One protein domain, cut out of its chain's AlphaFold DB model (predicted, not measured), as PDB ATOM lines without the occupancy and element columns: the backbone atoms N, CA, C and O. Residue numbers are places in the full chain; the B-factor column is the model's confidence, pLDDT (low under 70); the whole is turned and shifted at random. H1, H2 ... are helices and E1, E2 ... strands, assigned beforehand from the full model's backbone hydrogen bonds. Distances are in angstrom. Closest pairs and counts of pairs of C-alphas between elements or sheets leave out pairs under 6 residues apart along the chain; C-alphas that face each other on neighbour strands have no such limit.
ATOM      1  N   GLN A   4     128.696  82.426  96.313       77.81
ATOM      2  CA  GLN A   4     129.815  83.369  96.312       77.81
ATOM      3  C   GLN A   4     129.972  84.084  97.658       77.81
ATOM      4  O   GLN A   4     131.082  84.202  98.174       77.81
ATOM      5  N   GLU A   5     128.863  84.520  98.260       77.06
ATOM      6  CA  GLU A   5     128.869  85.115  99.599       77.06
ATOM      7  C   GLU A   5     129.320  84.100 100.657       77.06
ATOM      8  O   GLU A   5     130.111  84.438 101.533       77.06
ATOM      9  N   ALA A   6     128.875  82.843 100.550       80.12
ATOM     10  CA  ALA A   6     129.244  81.790 101.491       80.12
ATOM     11  C   ALA A   6     130.737  81.440 101.417       80.12
ATOM     12  O   ALA A   6     131.405  81.403 102.449       80.12
ATOM     13  N   VAL A   7     131.283  81.218 100.215       87.19
ATOM     14  CA  VAL A   7     132.714  80.898 100.067       87.19
ATOM     15  C   VAL A   7     133.601  82.070 100.483       87.19
ATOM     16  O   VAL A   7     134.651  81.864 101.094       87.19
ATOM     17  N   SER A   8     133.156  83.299 100.213       90.38
ATOM     18  CA  SER A   8     133.844  84.517 100.628       90.38
ATOM     19  C   SER A   8     133.849  84.685 102.149       90.38
ATOM     20  O   SER A   8     134.902  84.946 102.741       90.38
ATOM     21  N   LEU A   9     132.702  84.465 102.800       92.69
ATOM     22  CA  LEU A   9     132.578  84.516 104.253       92.69
ATOM     23  C   LEU A   9     133.499  83.492 104.922       92.69
ATOM     24  O   LEU A   9     134.275  83.859 105.803       92.69
ATOM     25  N   ILE A  10     133.446  82.230 104.482       94.31
ATOM     26  CA  ILE A  10     134.258  81.145 105.050       94.31
ATOM     27  C   ILE A  10     135.750  81.445 104.866       94.31
ATOM     28  O   ILE A  10     136.522  81.337 105.819       94.31
ATOM     29  N   SER A  11     136.160  81.876 103.670       93.94
ATOM     30  CA  SER A  11     137.559  82.209 103.364       93.94
ATOM     31  C   SER A  11     138.069  83.384 104.201       93.94
ATOM     32  O   SER A  11     139.170  83.323 104.751       93.94
ATOM     33  N   THR A  12     137.248  84.427 104.353       95.62
ATOM     34  CA  THR A  12     137.563  85.598 105.184       95.62
ATOM     35  C   THR A  12     137.684  85.210 106.652       95.62
ATOM     36  O   THR A  12     138.685  85.528 107.292       95.62
ATOM     37  N   TYR A  13     136.706  84.462 107.175       97.69
ATOM     38  CA  TYR A  13     136.728  83.946 108.540       97.69
ATOM     39  C   TYR A  13     137.999  83.136 108.808       97.69
ATOM     40  O   TYR A  13     138.712  83.411 109.773       97.69
ATOM     41  N   CYS A  14     138.331  82.179 107.938       96.81
ATOM     42  CA  CYS A  14     139.511  81.342 108.126       96.81
ATOM     43  C   CYS A  14     140.806  82.164 108.088       96.81
ATOM     44  O   CYS A  14     141.706  81.935 108.898       96.81
ATOM     45  N   GLY A  15     140.881  83.146 107.180       96.25
ATOM     46  CA  GLY A  15     142.014  84.060 107.064       96.25
ATOM     47  C   GLY A  15     142.244  84.909 108.313       96.25
ATOM     48  O   GLY A  15     143.399  85.148 108.664       96.25
ATOM     49  N   LEU A  16     141.176  85.326 108.996       95.94
ATOM     50  CA  LEU A  16     141.249  86.080 110.252       95.94
ATOM     51  C   LEU A  16     141.546  85.174 111.450       95.94
ATOM     52  O   LEU A  16     142.392  85.497 112.279       95.94
ATOM     53  N   ARG A  17     140.864  84.028 111.535       97.19
ATOM     54  CA  ARG A  17     140.878  83.175 112.724       97.19
ATOM     55  C   ARG A  17     142.134  82.318 112.851       97.19
ATOM     56  O   ARG A  17     142.629  82.146 113.963       97.19
ATOM     57  N   TYR A  18     142.610  81.732 111.751       95.50
ATOM     58  CA  TYR A  18     143.660  80.702 111.789       95.50
ATOM     59  C   TYR A  18     145.035  81.196 111.343       95.50
ATOM     60  O   TYR A  18     146.032  80.519 111.598       95.50
ATOM     61  N   GLY A  19     145.124  82.368 110.717       92.25
ATOM     62  CA  GLY A  19     146.414  82.908 110.304       92.25
ATOM     63  C   GLY A  19     147.063  82.124 109.153       92.25
ATOM     64  O   GLY A  19     146.415  81.383 108.408       92.25
ATOM     65  N   GLY A  20     148.387  82.260 109.029       92.75
ATOM     66  CA  GLY A  20     149.227  81.395 108.193       92.75
ATOM     67  C   GLY A  20     148.769  81.298 106.734       92.75
ATOM     68  O   GLY A  20     148.516  82.314 106.082       92.75
ATOM     69  N   ASN A  21     148.658  80.065 106.231       92.94
ATOM     70  CA  ASN A  21     148.252  79.786 104.852       92.94
ATOM     71  C   ASN A  21     146.851  80.330 104.533       92.94
ATOM     72  O   ASN A  21     146.629  80.797 103.422       92.94
ATOM     73  N   TRP A  22     145.927  80.349 105.499       94.62
ATOM     74  CA  TRP A  22     144.597  80.927 105.294       94.62
ATOM     75  C   TRP A  22     144.653  82.441 105.073       94.62
ATOM     76  O   TRP A  22     143.987  82.956 104.177       94.62
ATOM     77  N   THR A  23     145.476  83.166 105.839       93.88
ATOM     78  CA  THR A  23     145.683  84.606 105.612       93.88
ATOM     79  C   THR A  23     146.395  84.870 104.288       93.88
ATOM     80  O   THR A  23     146.063  85.837 103.602       93.88
ATOM     81  N   ALA A  24     147.380  84.041 103.928       92.44
ATOM     82  CA  ALA A  24     148.092  84.160 102.657       92.44
ATOM     83  C   ALA A  24     147.136  83.971 101.468       92.44
ATOM     84  O   ALA A  24     147.066  84.852 100.612       92.44
ATOM     85  N   MET A  25     146.324  82.908 101.491       92.81
ATOM     86  CA  MET A  25     145.294  82.642 100.489       92.81
ATOM     87  C   MET A  25     144.285  83.792 100.403       92.81
ATOM     88  O   MET A  25     144.022  84.278  99.311       92.81
ATOM     89  N   ALA A  26     143.774  84.305 101.529       91.06
ATOM     90  CA  ALA A  26     142.811  85.411 101.508       91.06
ATOM     91  C   ALA A  26     143.397  86.694 100.883       91.06
ATOM     92  O   ALA A  26     142.712  87.388 100.130       91.06
ATOM     93  N   LYS A  27     144.676  87.003 101.147       90.88
ATOM     94  CA  LYS A  27     145.385  88.135 100.522       90.88
ATOM     95  C   LYS A  27     145.617  87.929  99.026       90.88
ATOM     96  O   LYS A  27     145.583  88.897  98.270       90.88
ATOM     97  N   GLU A  28     145.890  86.702  98.605       90.56
ATOM     98  CA  GLU A  28     146.066  86.358  97.194       90.56
ATOM     99  C   GLU A  28     144.727  86.398  96.448       90.56
ATOM    100  O   GLU A  28     144.632  87.017  95.392       90.56
ATOM    101  N   ALA A  29     143.654  85.885  97.056       90.19
ATOM    102  CA  ALA A  29     142.296  85.911  96.518       90.19
ATOM    103  C   ALA A  29     141.764  87.338  96.297       90.19
ATOM    104  O   ALA A  29     141.005  87.578  95.361       90.19
ATOM    105  N   GLN A  30     142.189  88.314  97.108       88.88
ATOM    106  CA  GLN A  30     141.876  89.731  96.870       88.88
ATOM    107  C   GLN A  30     142.475  90.257  95.554       88.88
ATOM    108  O   GLN A  30     141.892  91.148  94.930       88.88
ATOM    109  N   LYS A  31     143.640  89.736  95.149       88.44
ATOM    110  CA  LYS A  31     144.377  90.164  93.952       88.44
ATOM    111  C   LYS A  31     143.932  89.391  92.715       88.44
ATOM    112  O   LYS A  31     143.534  90.008  91.732       88.44
ATOM    113  N   GLU A  32     143.959  88.065  92.804       87.00
ATOM    114  CA  GLU A  32     143.776  87.141  91.675       87.00
ATOM    115  C   GLU A  32     142.325  86.661  91.514       87.00
ATOM    116  O   GLU A  32     141.949  86.123  90.477       87.00
ATOM    117  N   GLY A  33     141.485  86.882  92.528       88.62
ATOM    118  CA  GLY A  33     140.136  86.334  92.609       88.62
ATOM    119  C   GLY A  33     140.084  85.069  93.465       88.62
ATOM    120  O   GLY A  33     140.961  84.206  93.412       88.62
ATOM    121  N   LEU A  34     139.037  84.970  94.283       89.69
ATOM    122  CA  LEU A  34     138.753  83.780  95.077       89.69
ATOM    123  C   LEU A  34     138.186  82.687  94.171       89.69
ATOM    124  O   LEU A  34     137.183  82.916  93.500       89.69
ATOM    125  N   GLN A  35     138.754  81.486  94.206       90.25
ATOM    126  CA  GLN A  35     138.182  80.327  93.530       90.25
ATOM    127  C   GLN A  35     138.070  79.148  94.487       90.25
ATOM    128  O   GLN A  35     138.989  78.845  95.245       90.25
ATOM    129  N   VAL A  36     136.951  78.435  94.415       86.06
ATOM    130  CA  VAL A  36     136.744  77.197  95.158       86.06
ATOM    131  C   VAL A  36     136.396  76.071  94.199       86.06
ATOM    132  O   VAL A  36     135.433  76.171  93.439       86.06
ATOM    133  N   ASN A  37     137.183  74.998  94.246       84.38
ATOM    134  CA  ASN A  37     136.990  73.807  93.426       84.38
ATOM    135  C   ASN A  37     136.278  72.727  94.245       84.38
ATOM    136  O   ASN A  37     136.775  72.300  95.290       84.38
ATOM    137  N   LEU A  38     135.114  72.283  93.782       78.94
ATOM    138  CA  LEU A  38     134.305  71.290  94.483       78.94
ATOM    139  C   LEU A  38     134.716  69.894  94.038       78.94
ATOM    140  O   LEU A  38     134.629  69.562  92.860       78.94
ATOM    141  N   TYR A  39     135.095  69.054  94.990       78.00
ATOM    142  CA  TYR A  39     135.389  67.643  94.769       78.00
ATOM    143  C   TYR A  39     134.537  66.773  95.698       78.00
ATOM    144  O   TYR A  39     134.081  67.252  96.742       78.00
ATOM    145  N   PRO A  40     134.328  65.484  95.377       70.62
ATOM    146  CA  PRO A  40     133.807  64.544  96.358       70.62
ATOM    147  C   PRO A  40     134.739  64.550  97.574       70.62
ATOM    148  O   PRO A  40     135.959  64.521  97.406       70.62
ATOM    149  N   SER A  41     134.195  64.599  98.792       74.75
ATOM    150  CA  SER A  41     135.018  64.581 100.016       74.75
ATOM    151  C   SER A  41     135.947  63.363 100.081       74.75
ATOM    152  O   SER A  41     137.078  63.491 100.541       74.75
ATOM    153  N   SER A  42     135.526  62.237  99.494       76.38
ATOM    154  CA  SER A  42     136.312  61.007  99.333       76.38
ATOM    155  C   SER A  42     137.591  61.156  98.501       76.38
ATOM    156  O   SER A  42     138.461  60.293  98.585       76.38
ATOM    157  N   LYS A  43     137.750  62.243  97.730       80.12
ATOM    158  CA  LYS A  43     139.022  62.577  97.068       80.12
ATOM    159  C   LYS A  43     140.141  62.814  98.089       80.12
ATOM    160  O   LYS A  43     141.311  62.593  97.787       80.12
ATOM    161  N   TYR A  44     139.795  63.300  99.280       81.31
ATOM    162  CA  TYR A  44     140.747  63.711 100.301       81.31
ATOM    163  C   TYR A  44     140.700  62.782 101.511       81.31
ATOM    164  O   TYR A  44     139.645  62.315 101.929       81.31
ATOM    165  N   GLN A  45     141.850  62.582 102.152       82.19
ATOM    166  CA  GLN A  45     141.919  61.899 103.444       82.19
ATOM    167  C   GLN A  45     141.628  62.890 104.576       82.19
ATOM    168  O   GLN A  45     142.513  63.280 105.338       82.19
ATOM    169  N   LEU A  46     140.383  63.361 104.665       79.81
ATOM    170  CA  LEU A  46     139.989  64.291 105.723       79.81
ATOM    171  C   LEU A  46     140.026  63.598 107.091       79.81
ATOM    172  O   LEU A  46     139.735  62.407 107.200       79.81
ATOM    173  N   SER A  47     140.412  64.320 108.149       76.75
ATOM    174  CA  SER A  47     140.716  63.694 109.446       76.75
ATOM    175  C   SER A  47     139.563  62.892 110.062       76.75
ATOM    176  O   SER A  47     139.804  61.945 110.811       76.75
ATOM    177  N   ASP A  48     138.333  63.280 109.743       74.19
ATOM    178  CA  ASP A  48     137.068  62.657 110.137       74.19
ATOM    179  C   ASP A  48     136.252  62.177 108.917       74.19
ATOM    180  O   ASP A  48     135.052  61.957 109.028       74.19
ATOM    181  N   GLY A  49     136.888  62.051 107.745       67.81
ATOM    182  CA  GLY A  49     136.244  61.687 106.477       67.81
ATOM    183  C   GLY A  49     135.537  62.842 105.758       67.81
ATOM    184  O   GLY A  49     135.332  62.761 104.549       67.81
ATOM    185  N   GLY A  50     135.249  63.951 106.447       61.12
ATOM    186  CA  GLY A  50     134.468  65.053 105.888       61.12
ATOM    187  C   GLY A  50     133.027  64.667 105.556       61.12
ATOM    188  O   GLY A  50     132.558  63.579 105.881       61.12
ATOM    189  N   GLN A  51     132.282  65.595 104.952       56.94
ATOM    190  CA  GLN A  51     130.866  65.400 104.637       56.94
ATOM    191  C   GLN A  51     130.549  65.898 103.228       56.94
ATOM    192  O   GLN A  51     130.828  67.049 102.898       56.94
ATOM    193  N   GLY A  52     129.964  65.028 102.401       64.81
ATOM    194  CA  GLY A  52     129.474  65.365 101.068       64.81
ATOM    195  C   GLY A  52     130.573  65.905 100.150       64.81
ATOM    196  O   GLY A  52     131.370  65.143  99.594       64.81
ATOM    197  N   VAL A  53     130.614  67.229 100.001       73.81
ATOM    198  CA  VAL A  53     131.495  67.952  99.075       73.81
ATOM    199  C   VAL A  53     132.626  68.651  99.813       73.81
ATOM    200  O   VAL A  53     132.397  69.407 100.759       73.81
ATOM    201  N   ALA A  54     133.843  68.443  99.322       81.38
ATOM    202  CA  ALA A  54     135.023  69.188  99.720       81.38
ATOM    203  C   ALA A  54     135.219  70.408  98.818       81.38
ATOM    204  O   ALA A  54     135.325  70.291  97.598       81.38
ATOM    205  N   TYR A  55     135.292  71.568  99.451       89.44
ATOM    206  CA  TYR A  55     135.537  72.868  98.851       89.44
ATOM    207  C   TYR A  55     137.026  73.180  99.001       89.44
ATOM    208  O   TYR A  55     137.473  73.561 100.081       89.44
ATOM    209  N   ASP A  56     137.793  72.954  97.937       92.19
ATOM    210  CA  ASP A  56     139.229  73.234  97.883       92.19
ATOM    211  C   ASP A  56     139.454  74.703  97.525       92.19
ATOM    212  O   ASP A  56     139.086  75.147  96.434       92.19
ATOM    213  N   VAL A  57     139.988  75.461  98.482       92.56
ATOM    214  CA  VAL A  57     140.083  76.918  98.419       92.56
ATOM    215  C   VAL A  57     141.390  77.324  97.763       92.56
ATOM    216  O   VAL A  57     142.481  76.946  98.197       92.56
ATOM    217  N   THR A  58     141.268  78.130  96.716       87.56
ATOM    218  CA  THR A  58     142.371  78.511  95.841       87.56
ATOM    219  C   THR A  58     142.325  80.002  95.525       87.56
ATOM    220  O   THR A  58     141.260  80.620  95.456       87.56
ATOM    221  N   ALA A  59     143.502  80.576  95.331       79.62
ATOM    222  CA  ALA A  59     143.687  81.875  94.717       79.62
ATOM    223  C   ALA A  59     144.643  81.634  93.543       79.62
ATOM    224  O   ALA A  59     145.788  81.233  93.750       79.62
ATOM    225  N   GLY A  60     144.123  81.719  92.317       63.31
ATOM    226  CA  GLY A  60     144.752  81.090  91.149       63.31
ATOM    227  C   GLY A  60     144.556  79.564  91.106       63.31
ATOM    228  O   GLY A  60     144.038  78.955  92.033       63.31
ATOM    229  N   GLU A  61     144.955  78.912  90.013       62.47
ATOM    230  CA  GLU A  61     144.564  77.522  89.693       62.47
ATOM    231  C   GLU A  61     145.128  76.421  90.625       62.47
ATOM    232  O   GLU A  61     144.838  75.239  90.427       62.47
ATOM    233  N   LYS A  62     145.948  76.756  91.632       75.38
ATOM    234  CA  LYS A  62     146.663  75.768  92.461       75.38
ATOM    235  C   LYS A  62     146.062  75.628  93.860       75.38
ATOM    236  O   LYS A  62     145.915  76.606  94.588       75.38
ATOM    237  N   SER A  63     145.800  74.381  94.261       81.94
ATOM    238  CA  SER A  63     145.413  74.041  95.636       81.94
ATOM    239  C   SER A  63     146.533  74.346  96.628       81.94
ATOM    240  O   SER A  63     147.692  73.996  96.397       81.94
ATOM    241  N   GLN A  64     146.169  74.954  97.759       85.00
ATOM    242  CA  GLN A  64     147.072  75.217  98.886       85.00
ATOM    243  C   GLN A  64     146.856  74.236 100.056       85.00
ATOM    244  O   GLN A  64     147.379  74.440 101.153       85.00
ATOM    245  N   GLY A  65     146.079  73.165  99.842       91.81
ATOM    246  CA  GLY A  65     145.734  72.194 100.887       91.81
ATOM    247  C   GLY A  65     144.798  72.759 101.962       91.81
ATOM    248  O   GLY A  65     144.817  72.290 103.105       91.81
ATOM    249  N   LEU A  66     144.017  73.780 101.599       96.19
ATOM    250  CA  LEU A  66     143.018  74.446 102.429       96.19
ATOM    251  C   LEU A  66     141.640  74.007 101.948       96.19
ATOM    252  O   LEU A  66     141.245  74.306 100.824       96.19
ATOM    253  N   VAL A  67     140.924  73.260 102.780       94.88
ATOM    254  CA  VAL A  67     139.663  72.633 102.376       94.88
ATOM    255  C   VAL A  67     138.640  72.825 103.472       94.88
ATOM    256  O   VAL A  67     138.968  72.758 104.653       94.88
ATOM    257  N   TYR A  68     137.380  72.998 103.101       93.00
ATOM    258  CA  TYR A  68     136.278  72.843 104.040       93.00
ATOM    259  C   TYR A  68     135.184  71.950 103.460       93.00
ATOM    260  O   TYR A  68     135.096  71.746 102.251       93.00
ATOM    261  N   THR A  69     134.338  71.405 104.325       82.00
ATOM    262  CA  THR A  69     133.085  70.755 103.925       82.00
ATOM    263  C   THR A  69     131.930  71.479 104.587       82.00
ATOM    264  O   THR A  69     132.067  71.933 105.723       82.00
ATOM    265  N   VAL A  70     130.794  71.565 103.907       71.25
ATOM    266  CA  VAL A  70     129.597  72.243 104.417       71.25
ATOM    267  C   VAL A  70     128.491  71.219 104.598       71.25
ATOM    268  O   VAL A  70     128.209  70.469 103.667       71.25
ATOM    269  N   ASN A  71     127.846  71.230 105.759       68.00
ATOM    270  CA  ASN A  71     126.639  70.466 106.038       68.00
ATOM    271  C   ASN A  71     125.607  71.390 106.681       68.00
ATOM    272  O   ASN A  71     125.779  71.827 107.814       68.00
ATOM    273  N   ASN A  72     124.539  71.705 105.947       68.56
ATOM    274  CA  ASN A  72     123.586  72.745 106.338       68.56
ATOM    275  C   ASN A  72     124.290  74.085 106.631       68.56
ATOM    276  O   ASN A  72     124.867  74.712 105.728       68.56
ATOM    277  N   ASP A  73     124.221  74.532 107.885       75.06
ATOM    278  CA  ASP A  73     124.865  75.753 108.355       75.06
ATOM    279  C   ASP A  73     126.274  75.510 108.910       75.06
ATOM    280  O   ASP A  73     127.068  76.446 108.959       75.06
ATOM    281  N   ASP A  74     126.615  74.262 109.238       78.31
ATOM    282  CA  ASP A  74     127.898  73.896 109.825       78.31
ATOM    283  C   ASP A  74     128.980  73.726 108.759       78.31
ATOM    284  O   ASP A  74     128.776  73.146 107.686       78.31
ATOM    285  N   VAL A  75     130.175  74.210 109.081       84.06
ATOM    286  CA  VAL A  75     131.353  74.130 108.220       84.06
ATOM    287  C   VAL A  75     132.481  73.448 108.980       84.06
ATOM    288  O   VAL A  75     132.950  73.950 110.001       84.06
ATOM    289  N   ASN A  76     132.949  72.312 108.461       83.25
ATOM    290  CA  ASN A  76     134.170  71.667 108.937       83.25
ATOM    291  C   ASN A  76     135.358  72.234 108.168       83.25
ATOM    292  O   ASN A  76     135.376  72.175 106.940       83.25
ATOM    293  N   ILE A  77     136.353  72.752 108.878       96.06
ATOM    294  CA  ILE A  77     137.499  73.443 108.280       96.06
ATOM    295  C   ILE A  77     138.733  72.569 108.440       96.06
ATOM    296  O   ILE A  77     139.031  72.109 109.544       96.06
ATOM    297  N   TYR A  78     139.470  72.375 107.354       95.19
ATOM    298  CA  TYR A  78     140.656  71.536 107.299       95.19
ATOM    299  C   TYR A  78     141.838  72.296 106.707       95.19
ATOM    300  O   TYR A  78     141.701  73.165 105.848       95.19
ATOM    301  N   GLN A  79     143.029  71.909 107.140       94.81
ATOM    302  CA  GLN A  79     144.284  72.354 106.555       94.81
ATOM    303  C   GLN A  79     145.231  71.173 106.358       94.81
ATOM    304  O   GLN A  79     145.000  70.077 106.881       94.81
ATOM    305  N   ASN A  80     146.325  71.416 105.638       92.69
ATOM    306  CA  ASN A  80     147.336  70.412 105.306       92.69
ATOM    307  C   ASN A  80     146.758  69.221 104.526       92.69
ATOM    308  O   ASN A  80     147.227  68.094 104.679       92.69
ATOM    309  N   VAL A  81     145.740  69.463 103.696       90.50
ATOM    310  CA  VAL A  81     145.207  68.437 102.798       90.50
ATOM    311  C   VAL A  81     146.232  68.164 101.702       90.50
ATOM    312  O   VAL A  81     146.577  69.060 100.935       90.50
ATOM    313  N   LYS A  82     146.737  66.931 101.650       88.00
ATOM    314  CA  LYS A  82     147.697  66.459 100.646       88.00
ATOM    315  C   LYS A  82     147.326  65.049 100.213       88.00
ATOM    316  O   LYS A  82     146.656  64.320 100.946       88.00
ATOM    317  N   GLU A  83     147.765  64.670  99.021       78.56
ATOM    318  CA  GLU A  83     147.591  63.307  98.534       78.56
ATOM    319  C   GLU A  83     148.236  62.313  99.511       78.56
ATOM    320  O   GLU A  83     149.346  62.536  99.997       78.56
ATOM    321  N   ASN A  84     147.521  61.234  99.824       75.62
ATOM    322  CA  ASN A  84     147.984  60.166 100.714       75.62
ATOM    323  C   ASN A  84     148.346  60.588 102.150       75.62
ATOM    324  O   ASN A  84     149.010  59.834 102.860       75.62
ATOM    325  N   GLN A  85     147.896  61.763 102.604       84.44
ATOM    326  CA  GLN A  85     148.127  62.236 103.964       84.44
ATOM    327  C   GLN A  85     146.824  62.687 104.624       84.44
ATOM    328  O   GLN A  85     146.066  63.487 104.072       84.44
ATOM    329  N   LYS A  86     146.609  62.222 105.858       84.81
ATOM    330  CA  LYS A  86     145.475  62.638 106.683       84.81
ATOM    331  C   LYS A  86     145.559  64.136 106.999       84.81
ATOM    332  O   LYS A  86     146.582  64.606 107.499       84.81
ATOM    333  N   SER A  87     144.487  64.875 106.716       91.06
ATOM    334  CA  SER A  87     144.413  66.315 106.978       91.06
ATOM    335  C   SER A  87     144.329  66.639 108.474       91.06
ATOM    336  O   SER A  87     144.203  65.754 109.321       91.06
ATOM    337  N   THR A  88     144.376  67.928 108.816       93.19
ATOM    338  CA  THR A  88     144.094  68.423 110.170       93.19
ATOM    339  C   THR A  88     142.784  69.201 110.172       93.19
ATOM    340  O   THR A  88     142.700  70.236 109.511       93.19
ATOM    341  N   LYS A  89     141.779  68.748 110.933       92.19
ATOM    342  CA  LYS A  89     140.570  69.537 111.209       92.19
ATOM    343  C   LYS A  89     140.873  70.628 112.229       92.19
ATOM    344  O   LYS A  89     141.436  70.356 113.284       92.19
ATOM    345  N   LEU A  90     140.490  71.853 111.896       93.69
ATOM    346  CA  LEU A  90     140.661  73.036 112.730       93.69
ATOM    347  C   LEU A  90     139.441  73.299 113.609       93.69
ATOM    348  O   LEU A  90     139.598  73.620 114.782       93.69
ATOM    349  N   ALA A  91     138.237  73.180 113.046       93.06
ATOM    350  CA  ALA A  91     136.984  73.347 113.775       93.06
ATOM    351  C   ALA A  91     135.783  72.815 112.982       93.06
ATOM    352  O   ALA A  91     135.881  72.536 111.782       93.06
ATOM    353  N   THR A  92     134.648  72.748 113.675       87.94
ATOM    354  CA  THR A  92     133.297  72.817 113.108       87.94
ATOM    355  C   THR A  92     132.657  74.093 113.644       87.94
ATOM    356  O   THR A  92     132.726  74.324 114.849       87.94
ATOM    357  N   ILE A  93     132.099  74.933 112.777       88.00
ATOM    358  CA  ILE A  93     131.464  76.198 113.173       88.00
ATOM    359  C   ILE A  93     130.361  76.577 112.183       88.00
ATOM    360  O   ILE A  93     130.485  76.286 110.989       88.00
ATOM    361  N   SER A  94     129.302  77.229 112.663       84.88
ATOM    362  CA  SER A  94     128.194  77.669 111.814       84.88
ATOM    363  C   SER A  94     128.544  78.914 110.985       84.88
ATOM    364  O   SER A  94     129.339  79.764 111.402       84.88
ATOM    365  N   LYS A  95     127.922  79.086 109.811       82.69
ATOM    366  CA  LYS A  95     128.082  80.311 108.999       82.69
ATOM    367  C   LYS A  95     127.580  81.549 109.739       82.69
ATOM    368  O   LYS A  95     128.143  82.627 109.558       82.69
ATOM    369  N   SER A  96     126.552  81.407 110.577       84.38
ATOM    370  CA  SER A  96     126.065  82.493 111.433       84.38
ATOM    371  C   SER A  96     127.151  82.986 112.398       84.38
ATOM    372  O   SER A  96     127.438  84.183 112.465       84.38
ATOM    373  N   GLU A  97     127.838  82.068 113.083       88.88
ATOM    374  CA  GLU A  97     128.954  82.416 113.969       88.88
ATOM    375  C   GLU A  97     130.141  83.008 113.202       88.88
ATOM    376  O   GLU A  97     130.744  83.977 113.668       88.88
ATOM    377  N   MET A  98     130.442  82.502 111.999       95.25
ATOM    378  CA  MET A  98     131.455  83.110 111.131       95.25
ATOM    379  C   MET A  98     131.101  84.552 110.760       95.25
ATOM    380  O   MET A  98     131.959  85.429 110.832       95.25
ATOM    381  N   ALA A  99     129.849  84.810 110.365       89.12
ATOM    382  CA  ALA A  99     129.382  86.144 109.997       89.12
ATOM    383  C   ALA A  99     129.480  87.109 111.181       89.12
ATOM    384  O   ALA A  99     129.977  88.224 111.025       89.12
ATOM    385  N   ASN A 100     129.078  86.664 112.372       90.94
ATOM    386  CA  ASN A 100     129.216  87.447 113.597       90.94
ATOM    387  C   ASN A 100     130.683  87.792 113.879       90.94
ATOM    388  O   ASN A 100     130.990  88.959 114.114       90.94
ATOM    389  N   TYR A 101     131.586  86.813 113.784       94.75
ATOM    390  CA  TYR A 101     133.020  87.029 113.985       94.75
ATOM    391  C   TYR A 101     133.600  88.024 112.969       94.75
ATOM    392  O   TYR A 101     134.230  89.008 113.339       94.75
ATOM    393  N   VAL A 102     133.330  87.827 111.678       93.25
ATOM    394  CA  VAL A 102     133.827  88.705 110.605       93.25
ATOM    395  C   VAL A 102     133.299  90.137 110.739       93.25
ATOM    396  O   VAL A 102     134.038  91.093 110.493       93.25
ATOM    397  N   ASN A 103     132.040  90.301 111.153       91.12
ATOM    398  CA  ASN A 103     131.453  91.614 111.409       91.12
ATOM    399  C   ASN A 103     132.082  92.294 112.632       91.12
ATOM    400  O   ASN A 103     132.344  93.495 112.577       91.12
ATOM    401  N   GLN A 104     132.372  91.546 113.701       95.12
ATOM    402  CA  GLN A 104     133.079  92.059 114.882       95.12
ATOM    403  C   GLN A 104     134.504  92.522 114.551       95.12
ATOM    404  O   GLN A 104     134.936  93.560 115.044       95.12
ATOM    405  N   GLU A 105     135.198  91.818 113.655       95.00
ATOM    406  CA  GLU A 105     136.527  92.199 113.147       95.00
ATOM    407  C   GLU A 105     136.477  93.336 112.095       95.00
ATOM    408  O   GLU A 105     137.502  93.739 111.537       95.00
ATOM    409  N   GLY A 106     135.286  93.856 111.773       93.25
ATOM    410  CA  GLY A 106     135.100  94.945 110.809       93.25
ATOM    411  C   GLY A 106     135.389  94.561 109.352       93.25
ATOM    412  O   GLY A 106     135.603  95.436 108.514       93.25
ATOM    413  N   GLN A 107     135.393  93.266 109.022       94.12
ATOM    414  CA  GLN A 107     135.793  92.747 107.706       94.12
ATOM    415  C   GLN A 107     134.613  92.437 106.769       94.12
ATOM    416  O   GLN A 107     134.785  91.776 105.746       94.12
ATOM    417  N   GLY A 108     133.415  92.961 107.047       88.94
ATOM    418  CA  GLY A 108     132.248  92.784 106.169       88.94
ATOM    419  C   GLY A 108     132.473  93.305 104.740       88.94
ATOM    420  O   GLY A 108     132.030  92.685 103.774       88.94
ATOM    421  N   LYS A 109     133.240  94.396 104.573       90.25
ATOM    422  CA  LYS A 109     133.613  94.899 103.238       90.25
ATOM    423  C   LYS A 109     134.471  93.890 102.471       90.25
ATOM    424  O   LYS A 109     134.248  93.699 101.280       90.25
ATOM    425  N   LEU A 110     135.409  93.231 103.149       90.50
ATOM    426  CA  LEU A 110     136.266  92.229 102.528       90.50
ATOM    427  C   LEU A 110     135.446  91.046 101.997       90.50
ATOM    428  O   LEU A 110     135.680  90.597 100.877       90.50
ATOM    429  N   VAL A 111     134.437  90.599 102.750       90.00
ATOM    430  CA  VAL A 111     133.521  89.548 102.280       90.00
ATOM    431  C   VAL A 111     132.827  89.965 100.984       90.00
ATOM    432  O   VAL A 111     132.794  89.192 100.027       90.00
ATOM    433  N   ASN A 112     132.316  91.192 100.914       87.56
ATOM    434  CA  ASN A 112     131.638  91.681  99.713       87.56
ATOM    435  C   ASN A 112     132.600  91.822  98.519       87.56
ATOM    436  O   ASN A 112     132.269  91.398  97.412       87.56
ATOM    437  N   ASP A 113     133.802  92.361  98.749       89.75
ATOM    438  CA  ASP A 113     134.826  92.540  97.712       89.75
ATOM    439  C   ASP A 113     135.265  91.190  97.112       89.75
ATOM    440  O   ASP A 113     135.400  91.061  95.892       89.75
ATOM    441  N   LEU A 114     135.467  90.175  97.960       88.44
ATOM    442  CA  LEU A 114     135.823  88.823  97.526       88.44
ATOM    443  C   LEU A 114     134.651  88.117  96.835       88.44
ATOM    444  O   LEU A 114     134.853  87.484  95.801       88.44
ATOM    445  N   ALA A 115     133.425  88.254  97.354       84.19
ATOM    446  CA  ALA A 115     132.237  87.618  96.786       84.19
ATOM    447  C   ALA A 115     131.965  88.085  95.348       84.19
ATOM    448  O   ALA A 115     131.607  87.272  94.498       84.19
ATOM    449  N   ALA A 116     132.204  89.365  95.046       85.69
ATOM    450  CA  ALA A 116     132.002  89.930  93.711       85.69
ATOM    451  C   ALA A 116     132.870  89.279  92.617       85.69
ATOM    452  O   ALA A 116     132.525  89.340  91.438       85.69
ATOM    453  N   LYS A 117     133.997  88.665  92.996       83.38
ATOM    454  CA  LYS A 117     134.943  88.006  92.083       83.38
ATOM    455  C   LYS A 117     135.045  86.498  92.319       83.38
ATOM    456  O   LYS A 117     135.859  85.843  91.673       83.38
ATOM    457  N   ALA A 118     134.261  85.960  93.254       84.00
ATOM    458  CA  ALA A 118     134.379  84.575  93.666       84.00
ATOM    459  C   ALA A 118     133.872  83.624  92.575       84.00
ATOM    460  O   ALA A 118     132.758  83.768  92.067       84.00
ATOM    461  N   GLN A 119     134.673  82.611  92.267       84.25
ATOM    462  CA  GLN A 119     134.312  81.528  91.366       84.25
ATOM    463  C   GLN A 119     134.110  80.235  92.148       84.25
ATOM    464  O   GLN A 119     134.923  79.853  92.987       84.25
ATOM    465  N   VAL A 120     133.021  79.540  91.846       77.50
ATOM    466  CA  VAL A 120     132.720  78.222  92.398       77.50
ATOM    467  C   VAL A 120     132.713  77.252  91.226       77.50
ATOM    468  O   VAL A 120     131.832  77.323  90.373       77.50
ATOM    469  N   VAL A 121     133.729  76.395  91.154       76.88
ATOM    470  CA  VAL A 121     133.955  75.490  90.023       76.88
ATOM    471  C   VAL A 121     133.666  74.066  90.464       76.88
ATOM    472  O   VAL A 121     134.341  73.525  91.339       76.88
ATOM    473  N   ASP A 122     132.666  73.441  89.852       71.00
ATOM    474  CA  ASP A 122     132.336  72.051  90.140       71.00
ATOM    475  C   ASP A 122     133.279  71.093  89.404       71.00
ATOM    476  O   ASP A 122     133.332  71.074  88.175       71.00
ATOM    477  N   LYS A 123     134.054  70.315  90.162       76.88
ATOM    478  CA  LYS A 123     134.987  69.299  89.655       76.88
ATOM    479  C   LYS A 123     134.566  67.884  90.055       76.88
ATOM    480  O   LYS A 123     135.349  66.944  89.918       76.88
TER     481      LYS A 123
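This is residues 4 to 123 of the 257 residues of an uncharacterized protein of Lactobacillus reuteri (UniProt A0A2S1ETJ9). A strongly twisted sheet of six strands curls round one helix, H1, and the helices H2, H3 and H4 pack on H1. H1, H2 and H3 cover one face of the sheet in two layers, helices over strands, while H4 only grazes the sheet. The printed part has 120 residues with four named helices and six named strands, in the order H1 H2 E1 E2 E3 E4 E5 H3 H4 E6, and its class is mixed, helices and strands. The sheet runs E5 E4 E3 E2 E1 E6 and is mixed, with E1 and E6 parallel and the other neighbours antiparallel. The whole is compact and rounded, with a radius of gyration of the C-alphas of 12.9 A and spans of 37 by 28 by 25 A.

H1, residues 4 to 17, is the hub. It forms a helical hairpin with H2, residues 20 to 32: they touch at a steep tilt of 41 degrees, opposite ways, closest at the C-alphas of Gly 15 and Thr 23, 4.0 A. H2 is on the sheet at a height of 8.1 A, on the same face as H1. E1, residues 34 to 40, E2, 53 to 59, E3, 63 to 71, E4, 74 to 79, and E5, 88 to 94, form a meander, each strand the antiparallel neighbour of the one before. Pairs within hydrogen-bond range are N 37 and O 56, 2.9 A, for E1 and E2; N 55 and O 68, 2.8 A, for E2 and E3; N 78 and O 67, 2.8 A, for E3 and E4; and N 90 and O 77, 2.8 A, for E4 and E5. E3 bends by 57 degrees at residue 66. H3, residues 95 to 104, touches H1 at a steep tilt of 60 degrees, closest at the C-alphas of Tyr 13 and Met 98, 5.9 A. H4, residues 108 to 115, touches H1 at a steep tilt of 54 degrees, closest at the C-alphas of Gln 4 and Ala 115, 4.9 A. H2 and H3 are apart. E6, residues 119 to 122, is an edge strand parallel to E1, with N 121 and O 36 at 2.9 A. Every O i to N i+4 pair is within hydrogen-bond range in H1, H3 and H4, and 8 of 9 are in H2.

H1 begins at C-alpha 4, (129.815, 83.369, 96.312), and is 19.8 A long; H2 is 18.3 A. E1 is 19.9 A, E2 19.0 A, E3 21.8 A, E4 16.8 A and E5 18.5 A. H3 is 14.1 A and H4 10.7 A. E6, 9.8 A, ends at C-alpha 122, (132.336, 72.051, 90.140).

The C-alphas of Asn 84 and Gly 106 are the two farthest apart, 38.4 A. The printed part has no cut. The link from E1 to E2, 12 residues, is long. The mean pLDDT of the printed part is 85.7, and residues 49 to 52, 60 to 61 and 71 to 72 are under 70.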